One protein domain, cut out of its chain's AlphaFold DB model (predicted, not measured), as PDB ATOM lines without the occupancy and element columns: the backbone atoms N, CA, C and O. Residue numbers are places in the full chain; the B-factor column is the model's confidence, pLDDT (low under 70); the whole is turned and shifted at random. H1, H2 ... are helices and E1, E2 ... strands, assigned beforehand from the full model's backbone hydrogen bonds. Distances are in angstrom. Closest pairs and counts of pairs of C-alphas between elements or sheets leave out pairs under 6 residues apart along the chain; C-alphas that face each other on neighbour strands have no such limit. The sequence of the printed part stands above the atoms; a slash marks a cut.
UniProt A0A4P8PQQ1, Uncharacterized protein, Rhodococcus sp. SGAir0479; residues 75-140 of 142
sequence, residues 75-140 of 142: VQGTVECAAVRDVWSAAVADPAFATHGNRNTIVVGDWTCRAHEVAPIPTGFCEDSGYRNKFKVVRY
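AT A GLANCE: This is residues 75 to 140 of the 142 residues of an uncharacterized protein of Rhodococcus sp. SGAir0479 (UniProt A0A4P8PQQ1). A twisted sheet of four strands forms one layer, and the helix H1 crosses over one of its faces; the short helix H2 sits on that same face, beside the strands. The 66 printed residues hold, along the chain, H1, H2, E1, E2, E3 and E4. The sheet, in the order E1, E2, E3, E4, is antiparallel throughout, and the class is mixed, helices and strands. The whole is compact, with a radius of gyration of the C-alphas of 10.9 A and spans of 28 by 24 by 17 A.

IN THESE COORDINATES: Look for the strands first: E1 is residues 106 to 108, E2 111 to 117 (18.3 A), E3 123 to 128 (17.2 A) and E4 134 to 139 (16.9 A), ending at C-alpha 139 at (-51.518, 37.000, -30.569). Find C-alpha 81 at (-42.215, 49.416, -38.530); from there H1, residues 81 to 93, runs 18.1 A. H2 is residues 95 to 98.

HOW THE PARTS SIT: The strands form a meander, each the antiparallel neighbour of the one before. Check N 106 and O 113, 2.8 A, for E1 and E2; N 114 and O 125, 2.8 A, for E2 and E3; N 126 and O 135, 2.9 A, for E3 and E4. Edge strands E1 and E4 are apart. H1 makes two layers with the sheet, at a height of 9.0 A; it lies over E2 and, only just, with 3 C-alphas on each, over E3 and E4. It only just runs across the strands, at 62 degrees to E2 on the local plane. Its closest C-alphas to E2 are Ala 91 and Cys 113, 6.4 A. H2, over none of the strands, is close to H1 but not clearly touching: the closest C-alphas, of Ala 91 and Phe 97, are 6.7 A apart. In H1 every O i to N i+4 pair is within hydrogen-bond range; H2 is too short for one.

THE WHOLE: The C-alphas farthest apart, of Pro 120 and Gly 130, are 31.1 A apart. The printed part has no cut and no long link. Look at residues 100 to 103 for pLDDT under 70.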
ATOM      1  N   VAL A  75     -38.073  42.707 -29.262       90.06
ATOM      2  CA  VAL A  75     -37.393  42.013 -28.158       90.06
ATOM      3  C   VAL A  75     -36.020  42.620 -27.902       90.06
ATOM      4  O   VAL A  75     -35.537  42.614 -26.773       90.06
ATOM      5  N   GLN A  76     -35.365  43.104 -28.956       89.38
ATOM      6  CA  GLN A  76     -34.025  43.664 -28.876       89.38
ATOM      7  C   GLN A  76     -33.793  44.648 -30.019       89.38
ATOM      8  O   GLN A  76     -34.224  44.394 -31.146       89.38
ATOM      9  N   GLY A  77     -33.045  45.709 -29.725       88.12
ATOM     10  CA  GLY A  77     -32.639  46.706 -30.707       88.12
ATOM     11  C   GLY A  77     -33.763  47.669 -31.069       88.12
ATOM     12  O   GLY A  77     -34.736  47.822 -30.333       88.12
ATOM     13  N   THR A  78     -33.602  48.325 -32.212       88.12
ATOM     14  CA  THR A  78     -34.573  49.277 -32.755       88.12
ATOM     15  C   THR A  78     -34.901  48.828 -34.167       88.12
ATOM     16  O   THR A  78     -34.014  48.741 -35.014       88.12
ATOM     17  N   VAL A  79     -36.170  48.505 -34.408       87.31
ATOM     18  CA  VAL A  79     -36.646  48.016 -35.706       87.31
ATOM     19  C   VAL A  79     -37.723  48.961 -36.207       87.31
ATOM     20  O   VAL A  79     -38.711  49.193 -35.515       87.31
ATOM     21  N   GLU A  80     -37.531  49.509 -37.403       86.94
ATOM     22  CA  GLU A  80     -38.535  50.353 -38.045       86.94
ATOM     23  C   GLU A  80     -39.780  49.536 -38.405       86.94
ATOM     24  O   GLU A  80     -39.685  48.393 -38.861       86.94
ATOM     25  N   CYS A  81     -40.967  50.128 -38.257       85.50
ATOM     26  CA  CYS A  81     -42.215  49.416 -38.530       85.50
ATOM     27  C   CYS A  81     -42.371  48.988 -39.993       85.50
ATOM     28  O   CYS A  81     -42.975  47.948 -40.258       85.50
ATOM     29  N   ALA A  82     -41.792  49.742 -40.934       86.56
ATOM     30  CA  ALA A  82     -41.727  49.332 -42.334       86.56
ATOM     31  C   ALA A  82     -40.953  48.013 -42.485       86.56
ATOM     32  O   ALA A  82     -41.488  47.055 -43.040       86.56
ATOM     33  N   ALA A  83     -39.764  47.920 -41.881       90.12
ATOM     34  CA  ALA A  83     -38.957  46.704 -41.901       90.12
ATOM     35  C   ALA A  83     -39.686  45.516 -41.256       90.12
ATOM     36  O   ALA A  83     -39.697  44.430 -41.825       90.12
ATOM     37  N   VAL A  84     -40.355  45.713 -40.112       91.12
ATOM     38  CA  VAL A  84     -41.165  44.654 -39.483       91.12
ATOM     39  C   VAL A  84     -42.239  44.131 -40.440       91.12
ATOM     40  O   VAL A  84     -42.384  42.919 -40.597       91.12
ATOM     41  N   ARG A  85     -43.001  45.029 -41.075       90.06
ATOM     42  CA  ARG A  85     -44.089  44.661 -41.991       90.06
ATOM     43  C   ARG A  85     -43.562  43.918 -43.215       90.06
ATOM     44  O   ARG A  85     -44.137  42.899 -43.597       90.06
ATOM     45  N   ASP A  86     -42.478  44.403 -43.804       91.62
ATOM     46  CA  ASP A  86     -41.909  43.829 -45.022       91.62
ATOM     47  C   ASP A  86     -41.297  42.453 -44.729       91.62
ATOM     48  O   ASP A  86     -41.609  41.476 -45.410       91.62
ATOM     49  N   VAL A  87     -40.528  42.333 -43.641       94.75
ATOM     50  CA  VAL A  87     -39.927  41.063 -43.214       94.75
ATOM     51  C   VAL A  87     -40.994  40.035 -42.855       94.75
ATOM     52  O   VAL A  87     -40.939  38.897 -43.317       94.75
ATOM     53  N   TRP A  88     -41.987  40.420 -42.048       93.56
ATOM     54  CA  TRP A  88     -43.022  39.490 -41.602       93.56
ATOM     55  C   TRP A  88     -43.942  39.045 -42.741       93.56
ATOM     56  O   TRP A  88     -44.279  37.867 -42.831       93.56
ATOM     57  N   SER A  89     -44.332  39.960 -43.634       91.81
ATOM     58  CA  SER A  89     -45.179  39.613 -44.781       91.81
ATOM     59  C   SER A  89     -44.477  38.655 -45.744       91.81
ATOM     60  O   SER A  89     -45.089  37.676 -46.168       91.81
ATOM     61  N   ALA A  90     -43.188  38.876 -46.019       93.81
ATOM     62  CA  ALA A  90     -42.383  37.961 -46.817       93.81
ATOM     63  C   ALA A  90     -42.193  36.607 -46.119       93.81
ATOM     64  O   ALA A  90     -42.316  35.571 -46.767       93.81
ATOM     65  N   ALA A  91     -41.968  36.596 -44.800       93.00
ATOM     66  CA  ALA A  91     -41.830  35.354 -44.048       93.00
ATOM     67  C   ALA A  91     -43.108  34.505 -44.113       93.00
ATOM     68  O   ALA A  91     -43.028  33.320 -44.407       93.00
ATOM     69  N   VAL A  92     -44.282  35.102 -43.881       91.38
ATOM     70  CA  VAL A  92     -45.578  34.395 -43.923       91.38
ATOM     71  C   VAL A  92     -45.939  33.921 -45.337       91.38
ATOM     72  O   VAL A  92     -46.647  32.926 -45.484       91.38
ATOM     73  N   ALA A  93     -45.459  34.609 -46.375       91.25
ATOM     74  CA  ALA A  93     -45.654  34.206 -47.766       91.25
ATOM     75  C   ALA A  93     -44.772  33.016 -48.188       91.25
ATOM     76  O   ALA A  93     -45.063  32.379 -49.203       91.25
ATOM     77  N   ASP A  94     -43.713  32.704 -47.435       91.25
ATOM     78  CA  ASP A  94     -42.860  31.552 -47.715       91.25
ATOM     79  C   ASP A  94     -43.636  30.237 -47.471       91.25
ATOM     80  O   ASP A  94     -44.193  30.035 -46.385       91.25
ATOM     81  N   PRO A  95     -43.669  29.291 -48.429       88.06
ATOM     82  CA  PRO A  95     -44.316  27.990 -48.240       88.06
ATOM     83  C   PRO A  95     -43.786  27.192 -47.035       88.06
ATOM     84  O   PRO A  95     -44.519  26.400 -46.434       88.06
ATOM     85  N   ALA A  96     -42.524  27.398 -46.650       86.81
ATOM     86  CA  ALA A  96     -41.918  26.797 -45.469       86.81
ATOM     87  C   ALA A  96     -42.507  27.345 -44.158       86.81
ATOM     88  O   ALA A  96     -42.398  26.682 -43.125       86.81
ATOM     89  N   PHE A  97     -43.181  28.501 -44.187       87.12
ATOM     90  CA  PHE A  97     -43.923  29.022 -43.040       87.12
ATOM     91  C   PHE A  97     -45.112  28.129 -42.702       87.12
ATOM     92  O   PHE A  97     -45.323  27.821 -41.535       87.12
ATOM     93  N   ALA A  98     -45.856  27.661 -43.710       79.38
ATOM     94  CA  ALA A  98     -47.065  26.852 -43.528       79.38
ATOM     95  C   ALA A  98     -46.783  25.414 -43.060       79.38
ATOM     96  O   ALA A  98     -47.655  24.754 -42.489       79.38
ATOM     97  N   THR A  99     -45.564  24.917 -43.276       76.38
ATOM     98  CA  THR A  99     -45.131  23.616 -42.759       76.38
ATOM     99  C   THR A  99     -44.757  23.776 -41.286       76.38
ATOM    100  O   THR A  99     -43.610  23.969 -40.908       76.38
ATOM    101  N   HIS A 100     -45.803  23.776 -40.462       58.44
ATOM    102  CA  HIS A 100     -45.806  24.026 -39.026       58.44
ATOM    103  C   HIS A 100     -44.566  23.463 -38.301       58.44
ATOM    104  O   HIS A 100     -44.350  22.250 -38.253       58.44
ATOM    105  N   GLY A 101     -43.777  24.347 -37.684       61.34
ATOM    106  CA  GLY A 101     -42.761  23.953 -36.715       61.34
ATOM    107  C   GLY A 101     -41.586  24.919 -36.611       61.34
ATOM    108  O   GLY A 101     -41.032  25.368 -37.610       61.34
ATOM    109  N   ASN A 102     -41.110  25.117 -35.380       62.22
ATOM    110  CA  ASN A 102     -39.941  25.933 -35.012       62.22
ATOM    111  C   ASN A 102     -38.615  25.497 -35.682       62.22
ATOM    112  O   ASN A 102     -37.556  26.039 -35.371       62.22
ATOM    113  N   ARG A 103     -38.647  24.461 -36.532       67.12
ATOM    114  CA  ARG A 103     -37.492  23.897 -37.238       67.12
ATOM    115  C   ARG A 103     -37.247  24.562 -38.587       67.12
ATOM    116  O   ARG A 103     -36.117  24.511 -39.066       67.12
ATOM    117  N   ASN A 104     -38.259  25.200 -39.171       78.81
ATOM    118  CA  ASN A 104     -38.098  25.879 -40.444       78.81
ATOM    119  C   ASN A 104     -37.557  27.283 -40.208       78.81
ATOM    120  O   ASN A 104     -38.161  28.105 -39.520       78.81
ATOM    121  N   THR A 105     -36.374  27.513 -40.764       87.44
ATOM    122  CA  THR A 105     -35.725  28.818 -40.810       87.44
ATOM    123  C   THR A 105     -36.038  29.423 -42.167       87.44
ATOM    124  O   THR A 105     -35.660  28.864 -43.192       87.44
ATOM    125  N   ILE A 106     -36.746  30.545 -42.156       92.69
ATOM    126  CA  ILE A 106     -37.125  31.306 -43.343       92.69
ATOM    127  C   ILE A 106     -36.193  32.501 -43.420       92.69
ATOM    128  O   ILE A 106     -36.067  33.246 -42.449       92.69
ATOM    129  N   VAL A 107     -35.518  32.669 -44.550       94.19
ATOM    130  CA  VAL A 107     -34.557  33.756 -44.735       94.19
ATOM    131  C   VAL A 107     -35.211  34.852 -45.564       94.19
ATOM    132  O   VAL A 107     -35.634  34.615 -46.691       94.19
ATOM    133  N   VAL A 108     -35.281  36.057 -45.003       94.81
ATOM    134  CA  VAL A 108     -35.851  37.246 -45.640       94.81
ATOM    135  C   VAL A 108     -34.806  38.358 -45.625       94.81
ATOM    136  O   VAL A 108     -34.672  39.097 -44.650       94.81
ATOM    137  N   GLY A 109     -34.030  38.468 -46.704       94.81
ATOM    138  CA  GLY A 109     -32.872  39.364 -46.736       94.81
ATOM    139  C   GLY A 109     -31.883  39.010 -45.621       94.81
ATOM    140  O   GLY A 109     -31.456  37.863 -45.522       94.81
ATOM    141  N   ASP A 110     -31.571  39.977 -44.758       94.88
ATOM    142  CA  ASP A 110     -30.701  39.781 -43.589       94.88
ATOM    143  C   ASP A 110     -31.414  39.173 -42.371       94.88
ATOM    144  O   ASP A 110     -30.801  39.017 -41.314       94.88
ATOM    145  N   TRP A 111     -32.700  38.844 -42.487       96.31
ATOM    146  CA  TRP A 111     -33.504  38.324 -41.389       96.31
ATOM    147  C   TRP A 111     -33.680  36.818 -41.476       96.31
ATOM    148  O   TRP A 111     -33.887  36.243 -42.540       96.31
ATOM    149  N   THR A 112     -33.662  36.186 -40.314       95.38
ATOM    150  CA  THR A 112     -34.062  34.803 -40.104       95.38
ATOM    151  C   THR A 112     -35.349  34.783 -39.297       95.38
ATOM    152  O   THR A 112     -35.376  35.238 -38.154       95.38
ATOM    153  N   CYS A 113     -36.405  34.225 -39.876       94.38
ATOM    154  CA  CYS A 113     -37.716  34.080 -39.265       94.38
ATOM    155  C   CYS A 113     -38.047  32.612 -38.987       94.38
ATOM    156  O   CYS A 113     -37.658  31.708 -39.726       94.38
ATOM    157  N   ARG A 114     -38.786  32.376 -37.904       92.81
ATOM    158  CA  ARG A 114     -39.278  31.061 -37.489       92.81
ATOM    159  C   ARG A 114     -40.753  31.160 -37.133       92.81
ATOM    160  O   ARG A 114     -41.136  31.988 -36.303       92.81
ATOM    161  N   ALA A 115     -41.561  30.304 -37.749       91.19
ATOM    162  CA  ALA A 115     -42.972  30.173 -37.416       91.19
ATOM    163  C   ALA A 115     -43.121  29.473 -36.058       91.19
ATOM    164  O   ALA A 115     -42.499  28.437 -35.816       91.19
ATOM    165  N   HIS A 116     -43.952  30.036 -35.185       88.69
ATOM    166  CA  HIS A 116     -44.413  29.367 -33.967       88.69
ATOM    167  C   HIS A 116     -45.796  28.763 -34.197       88.69
ATOM    168  O   HIS A 116     -46.021  27.587 -33.921       88.69
ATOM    169  N   GLU A 117     -46.704  29.551 -34.769       87.00
ATOM    170  CA  GLU A 117     -48.048  29.115 -35.112       87.00
ATOM    171  C   GLU A 117     -48.457  29.651 -36.476       87.00
ATOM    172  O   GLU A 117     -48.118  30.775 -36.831       87.00
ATOM    173  N   VAL A 118     -49.139  28.827 -37.267       85.38
ATOM    174  CA  VAL A 118     -49.457  29.146 -38.670       85.38
ATOM    175  C   VAL A 118     -50.945  29.425 -38.880       85.38
ATOM    176  O   VAL A 118     -51.319  30.064 -39.856       85.38
ATOM    177  N   ALA A 119     -51.793  28.976 -37.953       83.75
ATOM    178  CA  ALA A 119     -53.238  29.157 -37.977       83.75
ATOM    179  C   ALA A 119     -53.804  29.143 -36.542       83.75
ATOM    180  O   ALA A 119     -53.226  28.492 -35.679       83.75
ATOM    181  N   PRO A 120     -54.937  29.813 -36.265       82.81
ATOM    182  CA  PRO A 120     -55.670  30.729 -37.148       82.81
ATOM    183  C   PRO A 120     -54.955  32.064 -37.409       82.81
ATOM    184  O   PRO A 120     -55.266  32.736 -38.385       82.81
ATOM    185  N   ILE A 121     -54.002  32.442 -36.555       88.19
ATOM    186  CA  ILE A 121     -53.231  33.685 -36.667       88.19
ATOM    187  C   ILE A 121     -51.749  33.307 -36.749       88.19
ATOM    188  O   ILE A 121     -51.266  32.664 -35.812       88.19
ATOM    189  N   PRO A 122     -51.035  33.690 -37.823       89.50
ATOM    190  CA  PRO A 122     -49.597  33.488 -37.930       89.50
ATOM    191  C   PRO A 122     -48.837  34.203 -36.804       89.50
ATOM    192  O   PRO A 122     -48.979  35.412 -36.619       89.50
ATOM    193  N   THR A 123     -48.005  33.471 -36.070       91.06
ATOM    194  CA  THR A 123     -47.116  33.990 -35.022       91.06
ATOM    195  C   THR A 123     -45.715  33.423 -35.180       91.06
ATOM    196  O   THR A 123     -45.500  32.378 -35.802       91.06
ATOM    197  N   GLY A 124     -44.724  34.114 -34.626       92.31
ATOM    198  CA  GLY A 124     -43.340  33.702 -34.792       92.31
ATOM    199  C   GLY A 124     -42.329  34.710 -34.289       92.31
ATOM    200  O   GLY A 124     -42.640  35.655 -33.559       92.31
ATOM    201  N   PHE A 125     -41.088  34.466 -34.672       94.12
ATOM    202  CA  PHE A 125     -39.930  35.231 -34.243       94.12
ATOM    203  C   PHE A 125     -39.014  35.504 -35.425       94.12
ATOM    204  O   PHE A 125     -38.753  34.592 -36.204       94.12
ATOM    205  N   CYS A 126     -38.497  36.725 -35.514       94.94
ATOM    206  CA  CYS A 126     -37.506  37.112 -36.505       94.94
ATOM    207  C   CYS A 126     -36.318  37.806 -35.836       94.94
ATOM    208  O   CYS A 126     -36.481  38.608 -34.910       94.94
ATOM    209  N   GLU A 127     -35.122  37.508 -36.327       96.06
ATOM    210  CA  GLU A 127     -33.862  38.112 -35.898       96.06
ATOM    211  C   GLU A 127     -32.986  38.450 -37.101       96.06
ATOM    212  O   GLU A 127     -33.025  37.744 -38.106       96.06
ATOM    213  N   ASP A 128     -32.214  39.527 -37.010       95.81
ATOM    214  CA  ASP A 128     -31.235  39.874 -38.039       95.81
ATOM    215  C   ASP A 128     -29.966  39.007 -37.932       95.81
ATOM    216  O   ASP A 128     -29.651  38.430 -36.889       95.81
ATOM    217  N   SER A 129     -29.193  38.942 -39.016       89.00
ATOM    218  CA  SER A 129     -27.952  38.159 -39.134       89.00
ATOM    219  C   SER A 129     -26.865  38.545 -38.120       89.00
ATOM    220  O   SER A 129     -25.972  37.750 -37.826       89.00
ATOM    221  N   GLY A 130     -26.944  39.754 -37.557       89.12
ATOM    222  CA  GLY A 130     -26.061  40.238 -36.497       89.12
ATOM    223  C   GLY A 130     -26.581  40.004 -35.077       89.12
ATOM    224  O   GLY A 130     -25.901  40.400 -34.130       89.12
ATOM    225  N   TYR A 131     -27.772  39.421 -34.909       88.56
ATOM    226  CA  TYR A 131     -28.478  39.286 -33.631       88.56
ATOM    227  C   TYR A 131     -28.630  40.605 -32.858       88.56
ATOM    228  O   TYR A 131     -28.768  40.590 -31.630       88.56
ATOM    229  N   ARG A 132     -28.584  41.743 -33.554       91.12
ATOM    230  CA  ARG A 132     -28.710  43.093 -32.996       91.12
ATOM    231  C   ARG A 132     -30.171  43.467 -32.814       91.12
ATOM    232  O   ARG A 132     -30.506  44.086 -31.804       91.12
ATOM    233  N   ASN A 133     -31.012  43.034 -33.744       93.62
ATOM    234  CA  ASN A 133     -32.418  43.377 -33.832       93.62
ATOM    235  C   ASN A 133     -33.279  42.118 -33.829       93.62
ATOM    236  O   ASN A 133     -33.024  41.161 -34.560       93.62
ATOM    237  N   LYS A 134     -34.308  42.110 -32.982       93.88
ATOM    238  CA  LYS A 134     -35.187  40.955 -32.786       93.88
ATOM    239  C   LYS A 134     -36.612  41.419 -32.582       93.88
ATOM    240  O   LYS A 134     -36.855  42.284 -31.741       93.88
ATOM    241  N   PHE A 135     -37.563  40.789 -33.259       93.94
ATOM    242  CA  PHE A 135     -38.979  41.008 -32.990       93.94
ATOM    243  C   PHE A 135     -39.764  39.697 -32.958       93.94
ATOM    244  O   PHE A 135     -39.391  38.690 -33.560       93.94
ATOM    245  N   LYS A 136     -40.860  39.708 -32.204       92.75
ATOM    246  CA  LYS A 136     -41.842  38.629 -32.121       92.75
ATOM    247  C   LYS A 136     -43.178  39.129 -32.620       92.75
ATOM    248  O   LYS A 136     -43.566  40.253 -32.315       92.75
ATOM    249  N   VAL A 137     -43.893  38.260 -33.316       91.56
ATOM    250  CA  VAL A 137     -45.309  38.435 -33.614       91.56
ATOM    251  C   VAL A 137     -46.067  37.441 -32.752       91.56
ATOM    252  O   VAL A 137     -45.823  36.240 -32.844       91.56
ATOM    253  N   VAL A 138     -46.927  37.947 -31.874       89.88
ATOM    254  CA  VAL A 138     -47.720  37.158 -30.916       89.88
ATOM    255  C   VAL A 138     -49.197  37.478 -31.080       89.88
ATOM    256  O   VAL A 138     -49.535  38.483 -31.711       89.88
ATOM    257  N   ARG A 139     -50.093  36.674 -30.501       88.56
ATOM    258  CA  ARG A 139     -51.518  37.000 -30.569       88.56
ATOM    259  C   ARG A 139     -51.853  38.188 -29.676       88.56
ATOM    260  O   ARG A 139     -51.213  38.471 -28.661       88.56
ATOM    261  N   TYR A 140     -52.870  38.927 -30.075       79.94
ATOM    262  CA  TYR A 140     -53.429  40.007 -29.282       79.94
ATOM    263  C   TYR A 140     -54.185  39.422 -28.079       79.94
ATOM    264  O   TYR A 140     -55.007  38.526 -28.255       79.94
TER     265      TYR A 140